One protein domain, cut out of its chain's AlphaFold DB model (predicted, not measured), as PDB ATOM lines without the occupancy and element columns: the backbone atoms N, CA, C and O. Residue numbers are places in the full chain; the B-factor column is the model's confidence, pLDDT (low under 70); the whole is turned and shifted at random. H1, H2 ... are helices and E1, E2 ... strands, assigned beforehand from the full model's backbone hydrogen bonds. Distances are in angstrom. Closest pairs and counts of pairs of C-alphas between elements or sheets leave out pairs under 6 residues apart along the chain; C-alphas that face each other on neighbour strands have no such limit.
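Overview. This is residues 2 to 18 and 39 to 102 of the 175 residues of the protein "Nucleic acid independent nucleoside triphosphatase phage DNA primase" of Escherichia coli (UniProt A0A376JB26). Three helices make a loose triangle: H2 and H3 meet toward their last residues as a V, and H1 crosses the first half of H2 with its last residue near the start of H3. A small two-strand hairpin, E1 and E2, lies off at one end of the model, and a long loop folds back from the end of H2 to the start of H3. The printed part has 81 residues, with E1, E2, H1, H2 and H3 in this order and E1 and E2 antiparallel; it is mostly helix. It is loose, with a radius of gyration of the C-alphas of 14.7 A and spans of 46 by 32 by 21 A.

Arrangement. E1, residues 2 to 4, and E2, residues 11 to 13, form an antiparallel hairpin at 143 degrees, with N 3 and O 12 within hydrogen-bond range at 2.8 A. H1, residues 42 to 51, touches H2, residues 56 to 70, through residues 56 to 62 of H2 alone; the closest C-alphas, of Leu 48 and Met 59, are 6.1 A apart. They run opposite ways at a steep tilt of 69 degrees, only just short of about perpendicular. Residues 66 to 70 of H2 touch residues 96 to 101 of H3, residues 90 to 101; the closest C-alphas, of Met 70 and Leu 100, are 5.1 A apart. H2 and H3 run the same way at a steep tilt of 40 degrees. H1 and H3 are close but not clearly touching, with the C-alphas of Ala 51 and Lys 90 closest at 7.6 A. E1 is apart from the three helices. In H1, H2 and H3 every O i to N i+4 pair is within hydrogen-bond range.

Along the chain. E1 begins at C-alpha 2 (-28.651, -9.966, -41.652) and measures 6.7 A; E2 measures 7.0 A. H1 is 14.1 A long, H2 20.8 A and H3 16.5 A, ending at C-alpha 101 (-24.753, 4.627, -40.246).

Size, cuts and confidence. The C-alphas of Glu 17 and Asp 85 are farthest apart, at 45.7 A. Residues 19 to 38 are not printed, and C-alphas 18 and 39 are 33.6 A apart across the cut. The link from H2 to H3, 19 residues, is long. No printed residue has a pLDDT under 70.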
ATOM      1  N   VAL A   2     -27.232 -10.201 -41.330       78.19
ATOM      2  CA  VAL A   2     -28.651  -9.966 -41.652       78.19
ATOM      3  C   VAL A   2     -28.810  -8.653 -42.418       78.19
ATOM      4  O   VAL A   2     -27.999  -7.743 -42.256       78.19
ATOM      5  N   ALA A   3     -29.837  -8.571 -43.254       81.50
ATOM      6  CA  ALA A   3     -30.253  -7.387 -43.990       81.50
ATOM      7  C   ALA A   3     -31.604  -6.906 -43.443       81.50
ATOM      8  O   ALA A   3     -32.507  -7.719 -43.264       81.50
ATOM      9  N   LEU A   4     -31.729  -5.607 -43.168       81.25
ATOM     10  CA  LEU A   4     -32.987  -4.980 -42.756       81.25
ATOM     11  C   LEU A   4     -33.696  -4.413 -43.987       81.25
ATOM     12  O   LEU A   4     -33.150  -3.530 -44.654       81.25
ATOM     13  N   ASP A   5     -34.915  -4.868 -44.251       83.06
ATOM     14  CA  ASP A   5     -35.804  -4.198 -45.194       83.06
ATOM     15  C   ASP A   5     -36.474  -3.014 -44.483       83.06
ATOM     16  O   ASP A   5     -37.236  -3.177 -43.535       83.06
ATOM     17  N   LEU A   6     -36.179  -1.789 -44.924       78.38
ATOM     18  CA  LEU A   6     -36.715  -0.569 -44.309       78.38
ATOM     19  C   LEU A   6     -38.199  -0.314 -44.621       78.38
ATOM     20  O   LEU A   6     -38.809   0.538 -43.977       78.38
ATOM     21  N   LYS A   7     -38.783  -1.005 -45.608       79.06
ATOM     22  CA  LYS A   7     -40.214  -0.919 -45.933       79.06
ATOM     23  C   LYS A   7     -41.035  -1.840 -45.041       79.06
ATOM     24  O   LYS A   7     -42.099  -1.430 -44.588       79.06
ATOM     25  N   THR A   8     -40.559  -3.063 -44.811       82.25
ATOM     26  CA  THR A   8     -41.274  -4.053 -43.986       82.25
ATOM     27  C   THR A   8     -40.846  -4.020 -42.520       82.25
ATOM     28  O   THR A   8     -41.622  -4.398 -41.648       82.25
ATOM     29  N   GLY A   9     -39.636  -3.535 -42.231       78.38
ATOM     30  CA  GLY A   9     -39.017  -3.588 -40.907       78.38
ATOM     31  C   GLY A   9     -38.461  -4.968 -40.544       78.38
ATOM     32  O   GLY A   9     -38.096  -5.185 -39.389       78.38
ATOM     33  N   GLU A  10     -38.405  -5.903 -41.494       83.25
ATOM     34  CA  GLU A  10     -38.008  -7.287 -41.240       83.25
ATOM     35  C   GLU A  10     -36.522  -7.529 -41.512       83.25
ATOM     36  O   GLU A  10     -35.925  -6.970 -42.437       83.25
ATOM     37  N   PHE A  11     -35.929  -8.415 -40.711       83.38
ATOM     38  CA  PHE A  11     -34.580  -8.919 -40.939       83.38
ATOM     39  C   PHE A  11     -34.619 -10.197 -41.774       83.38
ATOM     40  O   PHE A  11     -35.347 -11.136 -41.464       83.38
ATOM     41  N   SER A  12     -33.767 -10.259 -42.791       84.94
ATOM     42  CA  SER A  12     -33.538 -11.447 -43.615       84.94
ATOM     43  C   SER A  12     -32.055 -11.829 -43.612       84.94
ATOM     44  O   SER A  12     -31.202 -10.993 -43.298       84.94
ATOM     45  N   PRO A  13     -31.692 -13.085 -43.926       86.12
ATOM     46  CA  PRO A  13     -30.302 -13.433 -44.194       86.12
ATOM     47  C   PRO A  13     -29.726 -12.549 -45.307       86.12
ATOM     48  O   PRO A  13     -30.417 -12.229 -46.271       86.12
ATOM     49  N   HIS A  14     -28.457 -12.152 -45.189       82.81
ATOM     50  CA  HIS A  14     -27.777 -11.475 -46.293       82.81
ATOM     51  C   HIS A  14     -27.769 -12.360 -47.538       82.81
ATOM     52  O   HIS A  14     -27.476 -13.554 -47.455       82.81
ATOM     53  N   THR A  15     -28.036 -11.738 -48.682       84.31
ATOM     54  CA  THR A  15     -27.869 -12.352 -49.991       84.31
ATOM     55  C   THR A  15     -27.149 -11.371 -50.929       84.31
ATOM     56  O   THR A  15     -27.292 -10.150 -50.768       84.31
ATOM     57  N   PRO A  16     -26.346 -11.857 -51.895       83.25
ATOM     58  CA  PRO A  16     -25.650 -10.999 -52.857       83.25
ATOM     59  C   PRO A  16     -26.580 -10.089 -53.672       83.25
ATOM     60  O   PRO A  16     -26.187  -8.986 -54.041       83.25
ATOM     61  N   GLU A  17     -27.823 -10.514 -53.902       84.69
ATOM     62  CA  GLU A  17     -28.843  -9.782 -54.665       84.69
ATOM     63  C   GLU A  17     -29.252  -8.465 -53.997       84.69
ATOM     64  O   GLU A  17     -29.739  -7.560 -54.671       84.69
ATOM     65  N   ASN A  18     -29.015  -8.326 -52.689       78.50
ATOM     66  CA  ASN A  18     -29.275  -7.087 -51.961       78.50
ATOM     67  C   ASN A  18     -28.169  -6.034 -52.165       78.50
ATOM     68  O   ASN A  18     -28.309  -4.915 -51.679       78.50
ATOM     69  N   ASP A  39     -36.233   0.274 -20.419       94.00
ATOM     70  CA  ASP A  39     -35.864  -0.856 -19.570       94.00
ATOM     71  C   ASP A  39     -34.714  -1.674 -20.176       94.00
ATOM     72  O   ASP A  39     -33.822  -2.116 -19.450       94.00
ATOM     73  N   ASN A  40     -34.675  -1.822 -21.505       93.94
ATOM     74  CA  ASN A  40     -33.692  -2.658 -22.202       93.94
ATOM     75  C   ASN A  40     -32.454  -1.881 -22.676       93.94
ATOM     76  O   ASN A  40     -31.404  -2.480 -22.900       93.94
ATOM     77  N   ALA A  41     -32.529  -0.549 -22.775       94.00
ATOM     78  CA  ALA A  41     -31.392   0.313 -23.111       94.00
ATOM     79  C   ALA A  41     -31.231   1.474 -22.104       94.00
ATOM     80  O   ALA A  41     -31.195   2.647 -22.493       94.00
ATOM     81  N   PRO A  42     -31.074   1.189 -20.797       96.00
ATOM     82  CA  PRO A  42     -31.176   2.198 -19.740       96.00
ATOM     83  C   PRO A  42     -30.135   3.322 -19.853       96.00
ATOM     84  O   PRO A  42     -30.423   4.467 -19.510       96.00
ATOM     85  N   ASN A  43     -28.931   3.039 -20.363       96.94
ATOM     86  CA  ASN A  43     -27.906   4.068 -20.576       96.94
ATOM     87  C   ASN A  43     -28.259   5.004 -21.739       96.94
ATOM     88  O   ASN A  43     -28.082   6.218 -21.627       96.94
ATOM     89  N   PHE A  44     -28.800   4.453 -22.829       96.88
ATOM     90  CA  PHE A  44     -29.304   5.253 -23.941       96.88
ATOM     91  C   PHE A  44     -30.498   6.094 -23.492       96.88
ATOM     92  O   PHE A  44     -30.535   7.287 -23.772       96.88
ATOM     93  N   HIS A  45     -31.432   5.511 -22.737       97.50
ATOM     94  CA  HIS A  45     -32.593   6.234 -22.229       97.50
ATOM     95  C   HIS A  45     -32.198   7.402 -21.316       97.50
ATOM     96  O   HIS A  45     -32.655   8.520 -21.536       97.50
ATOM     97  N   LYS A  46     -31.280   7.182 -20.363       97.56
ATOM     98  CA  LYS A  46     -30.744   8.248 -19.496       97.56
ATOM     99  C   LYS A  46     -30.102   9.377 -20.298       97.56
ATOM    100  O   LYS A  46     -30.326  10.550 -20.006       97.56
ATOM    101  N   TRP A  47     -29.303   9.038 -21.311       97.94
ATOM    102  CA  TRP A  47     -28.718  10.039 -22.202       97.94
ATOM    103  C   TRP A  47     -29.796  10.800 -22.984       97.94
ATOM    104  O   TRP A  47     -29.723  12.023 -23.079       97.94
ATOM    105  N   LEU A  48     -30.804  10.101 -23.508       97.81
ATOM    106  CA  LEU A  48     -31.891  10.695 -24.278       97.81
ATOM    107  C   LEU A  48     -32.710  11.672 -23.427       97.81
ATOM    108  O   LEU A  48     -32.967  12.790 -23.870       97.81
ATOM    109  N   GLU A  49     -33.073  11.288 -22.199       97.56
ATOM    110  CA  GLU A  49     -33.740  12.174 -21.237       97.56
ATOM    111  C   GLU A  49     -32.886  13.410 -20.928       97.56
ATOM    112  O   GLU A  49     -33.399  14.529 -20.933       97.56
ATOM    113  N   HIS A  50     -31.579  13.231 -20.703       96.94
ATOM    114  CA  HIS A  50     -30.645  14.332 -20.443       96.94
ATOM    115  C   HIS A  50     -30.539  15.298 -21.629       96.94
ATOM    116  O   HIS A  50     -30.774  16.495 -21.473       96.94
ATOM    117  N   ALA A  51     -30.260  14.790 -22.832       96.62
ATOM    118  CA  ALA A  51     -30.135  15.592 -24.051       96.62
ATOM    119  C   ALA A  51     -31.443  16.329 -24.401       96.62
ATOM    120  O   ALA A  51     -31.446  17.447 -24.937       96.62
ATOM    121  N   ALA A  52     -32.578  15.720 -24.056       96.50
ATOM    122  CA  ALA A  52     -33.895  16.301 -24.233       96.50
ATOM    123  C   ALA A  52     -34.330  17.244 -23.099       96.50
ATOM    124  O   ALA A  52     -35.394  17.844 -23.211       96.50
ATOM    125  N   GLY A  53     -33.562  17.391 -22.014       95.88
ATOM    126  CA  GLY A  53     -34.000  18.163 -20.847       95.88
ATOM    127  C   GLY A  53     -35.298  17.623 -20.233       95.88
ATOM    128  O   GLY A  53     -36.119  18.400 -19.755       95.88
ATOM    129  N   LYS A  54     -35.498  16.299 -20.291       96.00
ATOM    130  CA  LYS A  54     -36.709  15.575 -19.868       96.00
ATOM    131  C   LYS A  54     -37.992  15.956 -20.623       96.00
ATOM    132  O   LYS A  54     -39.077  15.616 -20.164       96.00
ATOM    133  N   ASP A  55     -37.896  16.630 -21.773       97.38
ATOM    134  CA  ASP A  55     -39.043  16.908 -22.647       97.38
ATOM    135  C   ASP A  55     -39.327  15.702 -23.568       97.38
ATOM    136  O   ASP A  55     -38.541  15.437 -24.486       97.38
ATOM    137  N   PRO A  56     -40.472  15.003 -23.410       96.31
ATOM    138  CA  PRO A  56     -40.811  13.843 -24.235       96.31
ATOM    139  C   PRO A  56     -40.899  14.157 -25.735       96.31
ATOM    140  O   PRO A  56     -40.534  13.325 -26.570       96.31
ATOM    141  N   ARG A  57     -41.334  15.367 -26.114       97.62
ATOM    142  CA  ARG A  57     -41.402  15.781 -27.524       97.62
ATOM    143  C   ARG A  57     -40.005  15.964 -28.100       97.62
ATOM    144  O   ARG A  57     -39.762  15.597 -29.251       97.62
ATOM    145  N   LYS A  58     -39.072  16.508 -27.315       96.19
ATOM    146  CA  LYS A  58     -37.669  16.637 -27.726       96.19
ATOM    147  C   LYS A  58     -36.984  15.269 -27.809       96.19
ATOM    148  O   LYS A  58     -36.262  15.038 -28.776       96.19
ATOM    149  N   MET A  59     -37.281  14.339 -26.897       97.19
ATOM    150  CA  MET A  59     -36.822  12.942 -26.995       97.19
ATOM    151  C   MET A  59     -37.286  12.296 -28.308       97.19
ATOM    152  O   MET A  59     -36.471  11.741 -29.042       97.19
ATOM    153  N   MET A  60     -38.570  12.440 -28.660       97.00
ATOM    154  CA  MET A  60     -39.107  11.940 -29.932       97.00
ATOM    155  C   MET A  60     -38.395  12.536 -31.153       97.00
ATOM    156  O   MET A  60     -38.095  11.806 -32.095       97.00
ATOM    157  N   ARG A  61     -38.095  13.841 -31.148       96.12
ATOM    158  CA  ARG A  61     -37.357  14.498 -32.244       96.12
ATOM    159  C   ARG A  61     -35.932  13.962 -32.386       96.12
ATOM    160  O   ARG A  61     -35.489  13.737 -33.506       96.12
ATOM    161  N   ILE A  62     -35.238  13.713 -31.273       96.94
ATOM    162  CA  ILE A  62     -33.906  13.088 -31.284       96.94
ATOM    163  C   ILE A  62     -33.990  11.670 -31.870       96.94
ATOM    164  O   ILE A  62     -33.196  11.327 -32.744       96.94
ATOM    165  N   CYS A  63     -34.977  10.865 -31.463       96.62
ATOM    166  CA  CYS A  63     -35.194   9.534 -32.041       96.62
ATOM    167  C   CYS A  63     -35.512   9.591 -33.542       96.62
ATOM    168  O   CYS A  63     -34.978   8.790 -34.302       96.62
ATOM    169  N   ALA A  64     -36.330  10.550 -33.988       95.81
ATOM    170  CA  ALA A  64     -36.633  10.740 -35.408       95.81
ATOM    171  C   ALA A  64     -35.381  11.108 -36.223       95.81
ATOM    172  O   ALA A  64     -35.200  10.606 -37.330       95.81
ATOM    173  N   ALA A  65     -34.487  11.927 -35.661       96.62
ATOM    174  CA  ALA A  65     -33.203  12.253 -36.273       96.62
ATOM    175  C   ALA A  65     -32.292  11.014 -36.388       96.62
ATOM    176  O   ALA A  65     -31.723  10.760 -37.446       96.62
ATOM    177  N   LEU A  66     -32.204  10.189 -35.340       96.12
ATOM    178  CA  LEU A  66     -31.455   8.925 -35.389       96.12
ATOM    179  C   LEU A  66     -32.062   7.928 -36.389       96.12
ATOM    180  O   LEU A  66     -31.325   7.244 -37.097       96.12
ATOM    181  N   TYR A  67     -33.393   7.877 -36.488       93.56
ATOM    182  CA  TYR A  67     -34.097   7.066 -37.481       93.56
ATOM    183  C   TYR A  67     -33.791   7.521 -38.910       93.56
ATOM    184  O   TYR A  67     -33.469   6.682 -39.746       93.56
ATOM    185  N   MET A  68     -33.826   8.831 -39.184       93.94
ATOM    186  CA  MET A  68     -33.459   9.391 -40.491       93.94
ATOM    187  C   MET A  68     -32.077   8.894 -40.940       93.94
ATOM    188  O   MET A  68     -31.920   8.470 -42.083       93.94
ATOM    189  N   ILE A  69     -31.098   8.894 -40.030       94.06
ATOM    190  CA  ILE A  69     -29.722   8.451 -40.297       94.06
ATOM    191  C   ILE A  69     -29.666   6.934 -40.522       94.06
ATOM    192  O   ILE A  69     -29.139   6.468 -41.533       94.06
ATOM    193  N   MET A  70     -30.238   6.154 -39.603       90.75
ATOM    194  CA  MET A  70     -30.252   4.689 -39.676       90.75
ATOM    195  C   MET A  70     -30.907   4.192 -40.973       90.75
ATOM    196  O   MET A  70     -30.338   3.359 -41.682       90.75
ATOM    197  N   ALA A  71     -32.073   4.745 -41.303       89.12
ATOM    198  CA  ALA A  71     -32.863   4.391 -42.475       89.12
ATOM    199  C   ALA A  71     -32.399   5.102 -43.759       89.12
ATOM    200  O   ALA A  71     -33.038   4.953 -44.797       89.12
ATOM    201  N   ASN A  72     -31.302   5.869 -43.707       89.44
ATOM    202  CA  ASN A  72     -30.750   6.606 -44.845       89.44
ATOM    203  C   ASN A  72     -31.814   7.439 -45.595       89.44
ATOM    204  O   ASN A  72     -31.891   7.386 -46.822       89.44
ATOM    205  N   ARG A  73     -32.665   8.174 -44.863       91.19
ATOM    206  CA  ARG A  73     -33.777   8.975 -45.414       91.19
ATOM    207  C   ARG A  73     -33.299  10.290 -46.037       91.19
ATOM    208  O   ARG A  73     -33.746  11.368 -45.650       91.19
ATOM    209  N   TYR A  74     -32.390  10.210 -47.010       88.19
ATOM    210  CA  TYR A  74     -31.963  11.374 -47.800       88.19
ATOM    211  C   TYR A  74     -33.136  11.985 -48.593       88.19
ATOM    212  O   TYR A  74     -33.118  13.171 -48.907       88.19
ATOM    213  N   ASP A  75     -34.185  11.202 -48.868       89.31
ATOM    214  CA  ASP A  75     -35.416  11.629 -49.539       89.31
ATOM    215  C   ASP A  75     -36.245  12.625 -48.716       89.31
ATOM    216  O   ASP A  75     -37.095  13.318 -49.268       89.31
ATOM    217  N   TRP A  76     -35.992  12.743 -47.408       92.44
ATOM    218  CA  TRP A  76     -36.613  13.785 -46.584       92.44
ATOM    219  C   TRP A  76     -36.082  15.183 -46.889       92.44
ATOM    220  O   TRP A  76     -36.684  16.154 -46.443       92.44
ATOM    221  N   GLN A  77     -34.966  15.283 -47.618       92.88
ATOM    222  CA  GLN A  77     -34.321  16.541 -47.987       92.88
ATOM    223  C   GLN A  77     -34.064  17.472 -46.789       92.88
ATOM    224  O   GLN A  77     -34.253  18.687 -46.843       92.88
ATOM    225  N   MET A  78     -33.637  16.883 -45.671       91.00
ATOM    226  CA  MET A  78     -33.334  17.580 -44.423       91.00
ATOM    227  C   MET A  78     -31.894  17.307 -43.989       91.00
ATOM    228  O   MET A  78     -31.329  16.257 -44.283       91.00
ATOM    229  N   PHE A  79     -31.329  18.233 -43.217       91.50
ATOM    230  CA  PHE A  79     -30.129  17.997 -42.419       91.50
ATOM    231  C   PHE A  79     -30.422  18.247 -40.943       91.50
ATOM    232  O   PHE A  79     -31.383  18.930 -40.587       91.50
ATOM    233  N   ILE A  80     -29.593  17.665 -40.081       92.25
ATOM    234  CA  ILE A  80     -29.755  17.753 -38.633       92.25
ATOM    235  C   ILE A  80     -28.734  18.741 -38.090       92.25
ATOM    236  O   ILE A  80     -27.530  18.534 -38.220       92.25
ATOM    237  N   GLU A  81     -29.223  19.780 -37.426       90.62
ATOM    238  CA  GLU A  81     -28.398  20.687 -36.640       90.62
ATOM    239  C   GLU A  81     -28.582  20.368 -35.150       90.62
ATOM    240  O   GLU A  81     -29.653  20.570 -34.572       90.62
ATOM    241  N   ALA A  82     -27.540  19.832 -34.516       88.69
ATOM    242  CA  ALA A  82     -27.541  19.567 -33.083       88.69
ATOM    243  C   ALA A  82     -26.940  20.762 -32.330       88.69
ATOM    244  O   ALA A  82     -25.725  20.957 -32.333       88.69
ATOM    245  N   THR A  83     -27.779  21.536 -31.640       87.25
ATOM    246  CA  THR A  83     -27.364  22.718 -30.865       87.25
ATOM    247  C   THR A  83     -27.562  22.522 -29.360       87.25
ATOM    248  O   THR A  83     -28.344  21.682 -28.907       87.25
ATOM    249  N   GLY A  84     -26.807  23.278 -28.560       86.44
ATOM    250  CA  GLY A  84     -26.907  23.283 -27.099       86.44
ATOM    251  C   GLY A  84     -25.571  23.566 -26.422       86.44
ATOM    252  O   GLY A  84     -24.522  23.519 -27.065       86.44
ATOM    253  N   ASP A  85     -25.595  23.787 -25.113       89.44
ATOM    254  CA  ASP A  85     -24.400  24.118 -24.331       89.44
ATOM    255  C   ASP A  85     -23.408  22.949 -24.218       89.44
ATOM    256  O   ASP A  85     -23.689  21.806 -24.613       89.44
ATOM    257  N   GLY A  86     -22.218  23.214 -23.678       89.94
ATOM    258  CA  GLY A  86     -21.274  22.163 -23.293       89.94
ATOM    259  C   GLY A  86     -21.938  21.134 -22.367       89.94
ATOM    260  O   GLY A  86     -22.729  21.487 -21.500       89.94
ATOM    261  N   GLY A  87     -21.672  19.841 -22.578       91.44
ATOM    262  CA  GLY A  87     -22.259  18.771 -21.753       91.44
ATOM    263  C   GLY A  87     -23.717  18.394 -22.073       91.44
ATOM    264  O   GLY A  87     -24.266  17.502 -21.432       91.44
ATOM    265  N   SER A  88     -24.340  18.983 -23.099       92.50
ATOM    266  CA  SER A  88     -25.707  18.632 -23.553       92.50
ATOM    267  C   SER A  88     -25.847  17.249 -24.209       92.50
ATOM    268  O   SER A  88     -26.952  16.836 -24.545       92.50
ATOM    269  N   GLY A  89     -24.747  16.518 -24.420       93.75
ATOM    270  CA  GLY A  89     -24.771  15.183 -25.031       93.75
ATOM    271  C   GLY A  89     -24.697  15.162 -26.564       93.75
ATOM    272  O   GLY A  89     -24.905  14.100 -27.148       93.75
ATOM    273  N   LYS A  90     -24.363  16.284 -27.221       92.81
ATOM    274  CA  LYS A  90     -24.175  16.370 -28.686       92.81
ATOM    275  C   LYS A  90     -23.124  15.393 -29.220       92.81
ATOM    276  O   LYS A  90     -23.377  14.694 -30.190       92.81
ATOM    277  N   SER A  91     -21.968  15.281 -28.565       92.62
ATOM    278  CA  SER A  91     -20.923  14.339 -28.993       92.62
ATOM    279  C   SER A  91     -21.406  12.886 -28.923       92.62
ATOM    280  O   SER A  91     -21.105  12.088 -29.806       92.62
ATOM    281  N   THR A  92     -22.224  12.555 -27.919       96.12
ATOM    282  CA  THR A  92     -22.879  11.246 -27.814       96.12
ATOM    283  C   THR A  92     -23.907  11.043 -28.931       96.12
ATOM    284  O   THR A  92     -23.935   9.962 -29.510       96.12
ATOM    285  N   PHE A  93     -24.687  12.072 -29.299       95.88
ATOM    286  CA  PHE A  93     -25.571  12.023 -30.474       95.88
ATOM    287  C   PHE A  93     -24.784  11.655 -31.738       95.88
ATOM    288  O   PHE A  93     -25.123  10.682 -32.408       95.88
ATOM    289  N   THR A  94     -23.696  12.376 -32.022       94.12
ATOM    290  CA  THR A  94     -22.840  12.128 -33.191       94.12
ATOM    291  C   THR A  94     -22.239  10.721 -33.172       94.12
ATOM    292  O   THR A  94     -22.165  10.061 -34.210       94.12
ATOM    293  N   HIS A  95     -21.852  10.220 -31.994       94.25
ATOM    294  CA  HIS A  95     -21.326   8.864 -31.846       94.25
ATOM    295  C   HIS A  95     -22.382   7.796 -32.167       94.25
ATOM    296  O   HIS A  95     -22.102   6.863 -32.918       94.25
ATOM    297  N   ILE A  96     -23.601   7.948 -31.639       95.25
ATOM    298  CA  ILE A  96     -24.716   7.031 -31.911       95.25
ATOM    299  C   ILE A  96     -25.089   7.084 -33.397       95.25
ATOM    300  O   ILE A  96     -25.229   6.039 -34.025       95.25
ATOM    301  N   ALA A  97     -25.182   8.279 -33.985       95.25
ATOM    302  CA  ALA A  97     -25.441   8.462 -35.410       95.25
ATOM    303  C   ALA A  97     -24.412   7.733 -36.292       95.25
ATOM    304  O   ALA A  97     -24.788   6.995 -37.202       95.25
ATOM    305  N   SER A  98     -23.121   7.875 -35.976       93.75
ATOM    306  CA  SER A  98     -22.029   7.206 -36.701       93.75
ATOM    307  C   SER A  98     -22.084   5.682 -36.555       93.75
ATOM    308  O   SER A  98     -21.785   4.947 -37.495       93.75
ATOM    309  N   LEU A  99     -22.483   5.188 -35.379       92.75
ATOM    310  CA  LEU A  99     -22.682   3.760 -35.131       92.75
ATOM    311  C   LEU A  99     -23.858   3.202 -35.949       92.75
ATOM    312  O   LEU A  99     -23.722   2.144 -36.558       92.75
ATOM    313  N   LEU A 100     -24.973   3.934 -36.027       91.62
ATOM    314  CA  LEU A 100     -26.145   3.547 -36.821       91.62
ATOM    315  C   LEU A 100     -25.857   3.542 -38.329       91.62
ATOM    316  O   LEU A 100     -26.244   2.600 -39.018       91.62
ATOM    317  N   ALA A 101     -25.154   4.559 -38.839       91.44
ATOM    318  CA  ALA A 101     -24.753   4.627 -40.246       91.44
ATOM    319  C   ALA A 101     -23.671   3.586 -40.611       91.44
ATOM    320  O   ALA A 101     -23.569   3.158 -41.766       91.44
ATOM    321  N   GLY A 102     -22.882   3.162 -39.621       91.06
ATOM    322  CA  GLY A 102     -21.650   2.404 -39.797       91.06
ATOM    323  C   GLY A 102     -20.464   3.348 -39.997       91.06
ATOM    324  O   GLY A 102     -20.508   4.263 -40.822       91.06
TER     325      GLY A 102